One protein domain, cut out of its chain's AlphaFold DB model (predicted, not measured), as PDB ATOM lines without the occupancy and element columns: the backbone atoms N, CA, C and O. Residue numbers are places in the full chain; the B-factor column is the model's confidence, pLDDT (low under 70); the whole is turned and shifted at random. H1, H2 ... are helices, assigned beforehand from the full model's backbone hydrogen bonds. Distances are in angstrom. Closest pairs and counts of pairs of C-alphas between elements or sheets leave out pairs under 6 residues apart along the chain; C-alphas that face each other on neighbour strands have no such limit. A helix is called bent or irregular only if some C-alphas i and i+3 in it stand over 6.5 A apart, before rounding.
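This is residues 6 to 65 of the 66 residues of an uncharacterized protein of Enterococcus mundtii (UniProt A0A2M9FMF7). One long helix, H2, makes nearly the whole length of this domain, and the short helix H1 folds back beside its first part, so that the two form a lopsided helical hairpin. H1 packs on residues 25 to 36 of H2, while residues 38 to 65, of which 38 to 63 belong to H2, stick out as a long free arm. The printed part has 60 residues with two named helices, H1 then H2, and no named strand; the class is all helix. The whole is extended, with a radius of gyration of the C-alphas of 20.4 A, and its outline is a rod of 68 by 14 by 13 A.

Begin with H2, residues 22 to 63, and look beside its residues 25 to 36: with these alone it touches H1, residues 6 to 15. The closest C-alphas of the two are those of Ala 9 and Ala 32, 4.8 A apart. The helices run opposite ways at a steep tilt of 44 degrees and form a helical hairpin. In both H1 and H2 every O i to N i+4 pair is within hydrogen-bond range.

Find C-alpha 22 at (-134.228, -173.504, -130.130); from there H2 runs 61.8 A to C-alpha 63 at (-154.031, -115.736, -139.708), and it is not bent. H1 begins at C-alpha 6, at (-143.872, -161.044, -136.992), and spans 14.2 A to C-alpha 15.

The two C-alphas farthest apart are those of Lys 19 and Gly 65, 67.9 A. The printed part has no cut, and the link from H1 to H2, 6 residues, is short. Look in the B-factor column at residues 46 to 52, in H2: there the model's pLDDT is under 70, against a mean of 87.6 of the printed part.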
ATOM      1  N   GLU A   6    -143.871-159.578-137.004       96.88
ATOM      2  CA  GLU A   6    -143.872-161.044-136.992       96.88
ATOM      3  C   GLU A   6    -143.126-161.605-138.206       96.88
ATOM      4  O   GLU A   6    -142.191-162.388-138.054       96.88
ATOM      5  N   LYS A   7    -143.464-161.146-139.419       97.56
ATOM      6  CA  LYS A   7    -142.782-161.590-140.646       97.56
ATOM      7  C   LYS A   7    -141.292-161.263-140.625       97.56
ATOM      8  O   LYS A   7    -140.490-162.068-141.087       97.56
ATOM      9  N   PHE A   8    -140.928-160.096-140.097       97.00
ATOM     10  CA  PHE A   8    -139.529-159.711-139.951       97.00
ATOM     11  C   PHE A   8    -138.798-160.619-138.961       97.00
ATOM     12  O   PHE A   8    -137.752-161.164-139.300       97.00
ATOM     13  N   ALA A   9    -139.364-160.840-137.772       97.56
ATOM     14  CA  ALA A   9    -138.762-161.700-136.761       97.56
ATOM     15  C   ALA A   9    -138.580-163.142-137.263       97.56
ATOM     16  O   ALA A   9    -137.510-163.723-137.089       97.56
ATOM     17  N   LEU A  10    -139.571-163.690-137.975       97.81
ATOM     18  CA  LEU A  10    -139.453-165.000-138.621       97.81
ATOM     19  C   LEU A  10    -138.329-165.035-139.663       97.81
ATOM     20  O   LEU A  10    -137.572-166.002-139.701       97.81
ATOM     21  N   ALA A  11    -138.194-163.993-140.487       97.81
ATOM     22  CA  ALA A  11    -137.122-163.912-141.475       97.81
ATOM     23  C   ALA A  11    -135.738-163.847-140.811       97.81
ATOM     24  O   ALA A  11    -134.825-164.542-141.250       97.81
ATOM     25  N   VAL A  12    -135.597-163.081-139.722       97.25
ATOM     26  CA  VAL A  12    -134.353-163.004-138.940       97.25
ATOM     27  C   VAL A  12    -133.980-164.378-138.392       97.25
ATOM     28  O   VAL A  12    -132.867-164.839-138.635       97.25
ATOM     29  N   VAL A  13    -134.919-165.075-137.743       97.12
ATOM     30  CA  VAL A  13    -134.687-166.432-137.222       97.12
ATOM     31  C   VAL A  13    -134.339-167.410-138.342       97.12
ATOM     32  O   VAL A  13    -133.394-168.183-138.200       97.12
ATOM     33  N   ALA A  14    -135.049-167.366-139.470       96.44
ATOM     34  CA  ALA A  14    -134.781-168.238-140.613       96.44
ATOM     35  C   ALA A  14    -133.404-167.984-141.251       96.44
ATOM     36  O   ALA A  14    -132.783-168.917-141.750       96.44
ATOM     37  N   SER A  15    -132.923-166.738-141.217       96.81
ATOM     38  CA  SER A  15    -131.599-166.347-141.722       96.81
ATOM     39  C   SER A  15    -130.459-166.519-140.709       96.81
ATOM     40  O   SER A  15    -129.300-166.289-141.051       96.81
ATOM     41  N   SER A  16    -130.779-166.885-139.464       95.69
ATOM     42  CA  SER A  16    -129.807-167.022-138.377       95.69
ATOM     43  C   SER A  16    -128.990-168.315-138.475       95.69
ATOM     44  O   SER A  16    -129.335-169.235-139.221       95.69
ATOM     45  N   ASP A  17    -127.889-168.397-137.721       94.69
ATOM     46  CA  ASP A  17    -127.025-169.578-137.729       94.69
ATOM     47  C   ASP A  17    -127.809-170.838-137.308       94.69
ATOM     48  O   ASP A  17    -128.489-170.889-136.278       94.69
ATOM     49  N   SER A  18    -127.690-171.896-138.111       93.62
ATOM     50  CA  SER A  18    -128.272-173.210-137.830       93.62
ATOM     51  C   SER A  18    -127.812-173.824-136.504       93.62
ATOM     52  O   SER A  18    -128.545-174.645-135.956       93.62
ATOM     53  N   LYS A  19    -126.643-173.416-135.992       97.12
ATOM     54  CA  LYS A  19    -126.049-173.886-134.734       97.12
ATOM     55  C   LYS A  19    -126.742-173.337-133.492       97.12
ATOM     56  O   LYS A  19    -126.541-173.898-132.419       97.12
ATOM     57  N   LEU A  20    -127.536-172.273-133.626       96.12
ATOM     58  CA  LEU A  20    -128.314-171.746-132.512       96.12
ATOM     59  C   LEU A  20    -129.327-172.793-132.047       96.12
ATOM     60  O   LEU A  20    -130.058-173.390-132.850       96.12
ATOM     61  N   SER A  21    -129.388-172.977-130.738       97.88
ATOM     62  CA  SER A  21    -130.416-173.764-130.077       97.88
ATOM     63  C   SER A  21    -131.804-173.169-130.315       97.88
ATOM     64  O   SER A  21    -131.979-172.013-130.710       97.88
ATOM     65  N   VAL A  22    -132.836-173.968-130.046       97.00
ATOM     66  CA  VAL A  22    -134.228-173.504-130.130       97.00
ATOM     67  C   VAL A  22    -134.474-172.323-129.187       97.00
ATOM     68  O   VAL A  22    -135.187-171.396-129.562       97.00
ATOM     69  N   GLN A  23    -133.859-172.328-128.001       98.06
ATOM     70  CA  GLN A  23    -133.983-171.234-127.043       98.06
ATOM     71  C   GLN A  23    -133.367-169.939-127.589       98.06
ATOM     72  O   GLN A  23    -134.046-168.919-127.611       98.06
ATOM     73  N   GLU A  24    -132.142-169.988-128.115       98.00
ATOM     74  CA  GLU A  24    -131.487-168.809-128.704       98.00
ATOM     75  C   GLU A  24    -132.266-168.266-129.911       98.00
ATOM     76  O   GLU A  24    -132.407-167.058-130.079       98.00
ATOM     77  N   LYS A  25    -132.840-169.149-130.739       97.81
ATOM     78  CA  LYS A  25    -133.713-168.739-131.851       97.81
ATOM     79  C   LYS A  25    -135.006-168.084-131.369       97.81
ATOM     80  O   LYS A  25    -135.518-167.185-132.032       97.81
ATOM     81  N   PHE A  26    -135.542-168.524-130.233       98.12
ATOM     82  CA  PHE A  26    -136.725-167.921-129.629       98.12
ATOM     83  C   PHE A  26    -136.421-166.549-129.017       98.12
ATOM     84  O   PHE A  26    -137.197-165.616-129.211       98.12
ATOM     85  N   GLU A  27    -135.280-166.394-128.347       98.25
ATOM     86  CA  GLU A  27    -134.799-165.095-127.860       98.25
ATOM     87  C   GLU A  27    -134.582-164.127-129.036       98.25
ATOM     88  O   GLU A  27    -135.137-163.027-129.050       98.25
ATOM     89  N   LEU A  28    -133.928-164.590-130.108       98.00
ATOM     90  CA  LEU A  28    -133.729-163.814-131.332       98.00
ATOM     91  C   LEU A  28    -135.051-163.367-131.979       98.00
ATOM     92  O   LEU A  28    -135.153-162.246-132.486       98.00
ATOM     93  N   TYR A  29    -136.081-164.221-131.954       98.38
ATOM     94  CA  TYR A  29    -137.422-163.856-132.409       98.38
ATOM     95  C   TYR A  29    -138.000-162.695-131.590       98.38
ATOM     96  O   TYR A  29    -138.492-161.719-132.164       98.38
ATOM     97  N   GLN A  30    -137.953-162.793-130.257       98.31
ATOM     98  CA  GLN A  30    -138.499-161.768-129.362       98.31
ATOM     99  C   GLN A  30    -137.794-160.426-129.545       98.31
ATOM    100  O   GLN A  30    -138.461-159.385-129.608       98.31
ATOM    101  N   ASP A  31    -136.471-160.457-129.692       98.19
ATOM    102  CA  ASP A  31    -135.651-159.271-129.914       98.19
ATOM    103  C   ASP A  31    -135.994-158.603-131.245       98.19
ATOM    104  O   ASP A  31    -136.304-157.408-131.283       98.19
ATOM    105  N   ALA A  32    -136.030-159.366-132.343       97.75
ATOM    106  CA  ALA A  32    -136.355-158.845-133.669       97.75
ATOM    107  C   ALA A  32    -137.788-158.287-133.745       97.75
ATOM    108  O   ALA A  32    -138.029-157.237-134.359       97.75
ATOM    109  N   TYR A  33    -138.743-158.954-133.093       98.00
ATOM    110  CA  TYR A  33    -140.126-158.492-133.007       98.00
ATOM    111  C   TYR A  33    -140.220-157.165-132.244       98.00
ATOM    112  O   TYR A  33    -140.799-156.191-132.740       98.00
ATOM    113  N   SER A  34    -139.607-157.102-131.059       97.25
ATOM    114  CA  SER A  34    -139.616-155.916-130.194       97.25
ATOM    115  C   SER A  34    -138.902-154.733-130.845       97.25
ATOM    116  O   SER A  34    -139.411-153.608-130.827       97.25
ATOM    117  N   TYR A  35    -137.765-154.991-131.495       96.44
ATOM    118  CA  TYR A  35    -137.033-154.006-132.283       96.44
ATOM    119  C   TYR A  35    -137.918-153.398-133.376       96.44
ATOM    120  O   TYR A  35    -138.067-152.177-133.456       96.44
ATOM    121  N   THR A  36    -138.584-154.241-134.167       96.44
ATOM    122  CA  THR A  36    -139.430-153.776-135.275       96.44
ATOM    123  C   THR A  36    -140.625-152.964-134.785       96.44
ATOM    124  O   THR A  36    -140.959-151.934-135.371       96.44
ATOM    125  N   GLN A  37    -141.255-153.377-133.681       94.50
ATOM    126  CA  GLN A  37    -142.334-152.609-133.055       94.50
ATOM    127  C   GLN A  37    -141.863-151.223-132.597       94.50
ATOM    128  O   GLN A  37    -142.550-150.225-132.829       94.50
ATOM    129  N   SER A  38    -140.676-151.148-131.989       94.00
ATOM    130  CA  SER A  38    -140.067-149.886-131.559       94.00
ATOM    131  C   SER A  38    -139.801-148.953-132.744       94.00
ATOM    132  O   SER A  38    -140.205-147.787-132.721       94.00
ATOM    133  N   GLU A  39    -139.206-149.463-133.823       92.94
ATOM    134  CA  GLU A  39    -138.919-148.670-135.024       92.94
ATOM    135  C   GLU A  39    -140.195-148.206-135.741       92.94
ATOM    136  O   GLU A  39    -140.315-147.033-136.112       92.94
ATOM    137  N   ASN A  40    -141.206-149.071-135.850       91.19
ATOM    138  CA  ASN A  40    -142.514-148.697-136.389       91.19
ATOM    139  C   ASN A  40    -143.182-147.588-135.569       91.19
ATOM    140  O   ASN A  40    -143.778-146.664-136.129       91.19
ATOM    141  N   LYS A  41    -143.079-147.651-134.237       88.75
ATOM    142  CA  LYS A  41    -143.618-146.615-133.352       88.75
ATOM    143  C   LYS A  41    -142.905-145.277-133.563       88.75
ATOM    144  O   LYS A  41    -143.577-144.258-133.724       88.75
ATOM    145  N   LYS A  42    -141.570-145.279-133.649       87.50
ATOM    146  CA  LYS A  42    -140.771-144.072-133.930       87.50
ATOM    147  C   LYS A  42    -141.132-143.438-135.274       87.50
ATOM    148  O   LYS A  42    -141.193-142.212-135.370       87.50
ATOM    149  N   LEU A  43    -141.381-144.245-136.309       80.81
ATOM    150  CA  LEU A  43    -141.842-143.756-137.614       80.81
ATOM    151  C   LEU A  43    -143.186-143.026-137.492       80.81
ATOM    152  O   LEU A  43    -143.309-141.887-137.936       80.81
ATOM    153  N   ASN A  44    -144.153-143.628-136.796       75.38
ATOM    154  CA  ASN A  44    -145.472-143.025-136.593       75.38
ATOM    155  C   ASN A  44    -145.417-141.716-135.783       75.38
ATOM    156  O   ASN A  44    -146.190-140.792-136.039       75.38
ATOM    157  N   GLU A  45    -144.511-141.613-134.808       75.38
ATOM    158  CA  GLU A  45    -144.307-140.387-134.026       75.38
ATOM    159  C   GLU A  45    -143.652-139.270-134.849       75.38
ATOM    160  O   GLU A  45    -144.081-138.115-134.769       75.38
ATOM    161  N   LYS A  46    -142.667-139.601-135.698       69.12
ATOM    162  CA  LYS A  46    -142.075-138.650-136.653       69.12
ATOM    163  C   LYS A  46    -143.115-138.143-137.655       69.12
ATOM    164  O   LYS A  46    -143.200-136.935-137.886       69.12
ATOM    165  N   ASP A  47    -143.950-139.035-138.180       63.84
ATOM    166  CA  ASP A  47    -145.016-138.675-139.118       63.84
ATOM    167  C   ASP A  47    -146.094-137.801-138.461       63.84
ATOM    168  O   ASP A  47    -146.551-136.824-139.061       63.84
ATOM    169  N   LYS A  48    -146.460-138.081-137.201       63.38
ATOM    170  CA  LYS A  48    -147.347-137.205-136.420       63.38
ATOM    171  C   LYS A  48    -146.740-135.818-136.221       63.38
ATOM    172  O   LYS A  48    -147.413-134.834-136.507       63.38
ATOM    173  N   LYS A  49    -145.479-135.726-135.790       67.62
ATOM    174  CA  LYS A  49    -144.804-134.439-135.548       67.62
ATOM    175  C   LYS A  49    -144.741-133.576-136.812       67.62
ATOM    176  O   LYS A  49    -145.004-132.376-136.756       67.62
ATOM    177  N   ASN A  50    -144.464-134.192-137.961       62.84
ATOM    178  CA  ASN A  50    -144.428-133.489-139.241       62.84
ATOM    179  C   ASN A  50    -145.810-132.964-139.655       62.84
ATOM    180  O   ASN A  50    -145.912-131.810-140.079       62.84
ATOM    181  N   ARG A  51    -146.876-133.758-139.471       63.16
ATOM    182  CA  ARG A  51    -148.258-133.335-139.759       63.16
ATOM    183  C   ARG A  51    -148.714-132.175-138.874       63.16
ATOM    184  O   ARG A  51    -149.266-131.213-139.405       63.16
ATOM    185  N   THR A  52    -148.426-132.221-137.573       66.81
ATOM    186  CA  THR A  52    -148.769-131.123-136.654       66.81
ATOM    187  C   THR A  52    -148.054-129.830-137.052       66.81
ATOM    188  O   THR A  52    -148.695-128.787-137.149       66.81
ATOM    189  N   SER A  53    -146.766-129.906-137.416       71.56
ATOM    190  CA  SER A  53    -146.005-128.726-137.858       71.56
ATOM    191  C   SER A  53    -146.540-128.115-139.162       71.56
ATOM    192  O   SER A  53    -146.520-126.897-139.342       71.56
ATOM    193  N   ALA A  54    -147.044-128.948-140.079       70.88
ATOM    194  CA  ALA A  54    -147.630-128.482-141.329       70.88
ATOM    195  C   ALA A  54    -148.977-127.786-141.081       70.88
ATOM    196  O   ALA A  54    -149.228-126.722-141.644       70.88
ATOM    197  N   GLN A  55    -149.816-128.332-140.195       70.38
ATOM    198  CA  GLN A  55    -151.077-127.698-139.795       70.38
ATOM    199  C   GLN A  55    -150.861-126.378-139.050       70.38
ATOM    200  O   GLN A  55    -151.581-125.414-139.309       70.38
ATOM    201  N   GLU A  56    -149.858-126.292-138.176       74.44
ATOM    202  CA  GLU A  56    -149.500-125.041-137.499       74.44
ATOM    203  C   GLU A  56    -149.042-123.969-138.492       74.44
ATOM    204  O   GLU A  56    -149.516-122.836-138.419       74.44
ATOM    205  N   LYS A  57    -148.206-124.329-139.476       77.62
ATOM    206  CA  LYS A  57    -147.788-123.410-140.546       77.62
ATOM    207  C   LYS A  57    -148.963-122.936-141.404       77.62
ATOM    208  O   LYS A  57    -149.069-121.745-141.678       77.62
ATOM    209  N   ILE A  58    -149.876-123.834-141.781       79.69
ATOM    210  CA  ILE A  58    -151.083-123.476-142.548       79.69
ATOM    211  C   ILE A  58    -151.989-122.537-141.736       79.69
ATOM    212  O   ILE A  58    -152.503-121.556-142.272       79.69
ATOM    213  N   ASN A  59    -152.162-122.791-140.437       80.62
ATOM    214  CA  ASN A  59    -152.957-121.925-139.565       80.62
ATOM    215  C   ASN A  59    -152.307-120.553-139.338       80.62
ATOM    216  O   ASN A  59    -153.025-119.560-139.227       80.62
ATOM    217  N   GLN A  60    -150.976-120.473-139.277       80.19
ATOM    218  CA  GLN A  60    -150.261-119.195-139.221       80.19
ATOM    219  C   GLN A  60    -150.442-118.386-140.510       80.19
ATOM    220  O   GLN A  60    -150.757-117.203-140.428       80.19
ATOM    221  N   LEU A  61    -150.331-119.022-141.679       82.12
ATOM    222  CA  LEU A  61    -150.544-118.364-142.974       82.12
ATOM    223  C   LEU A  61    -151.970-117.807-143.105       82.12
ATOM    224  O   LEU A  61    -152.134-116.630-143.414       82.12
ATOM    225  N   LYS A  62    -152.995-118.591-142.734       79.25
ATOM    226  CA  LYS A  62    -154.395-118.123-142.723       79.25
ATOM    227  C   LYS A  62    -154.629-116.931-141.792       79.25
ATOM    228  O   LYS A  62    -155.419-116.049-142.111       79.25
ATOM    229  N   LYS A  63    -153.955-116.882-140.635       80.81
ATOM    230  CA  LYS A  63    -154.031-115.736-139.708       80.81
ATOM    231  C   LYS A  63    -153.368-114.473-140.264       80.81
ATOM    232  O   LYS A  63    -153.707-113.385-139.813       80.81
ATOM    233  N   MET A  64    -152.447-114.613-141.216       82.75
ATOM    234  CA  MET A  64    -151.781-113.496-141.893       82.75
ATOM    235  C   MET A  64    -152.546-112.989-143.128       82.75
ATOM    236  O   MET A  64    -152.083-112.051-143.768       82.75
ATOM    237  N   GLY A  65    -153.718-113.557-143.446       74.81
ATOM    238  CA  GLY A  65    -154.563-113.104-144.559       74.81
ATOM    239  C   GLY A  65    -154.084-113.540-145.948       74.81
ATOM    240  O   GLY A  65    -154.487-112.925-146.934       74.81
TER     241      GLY A  65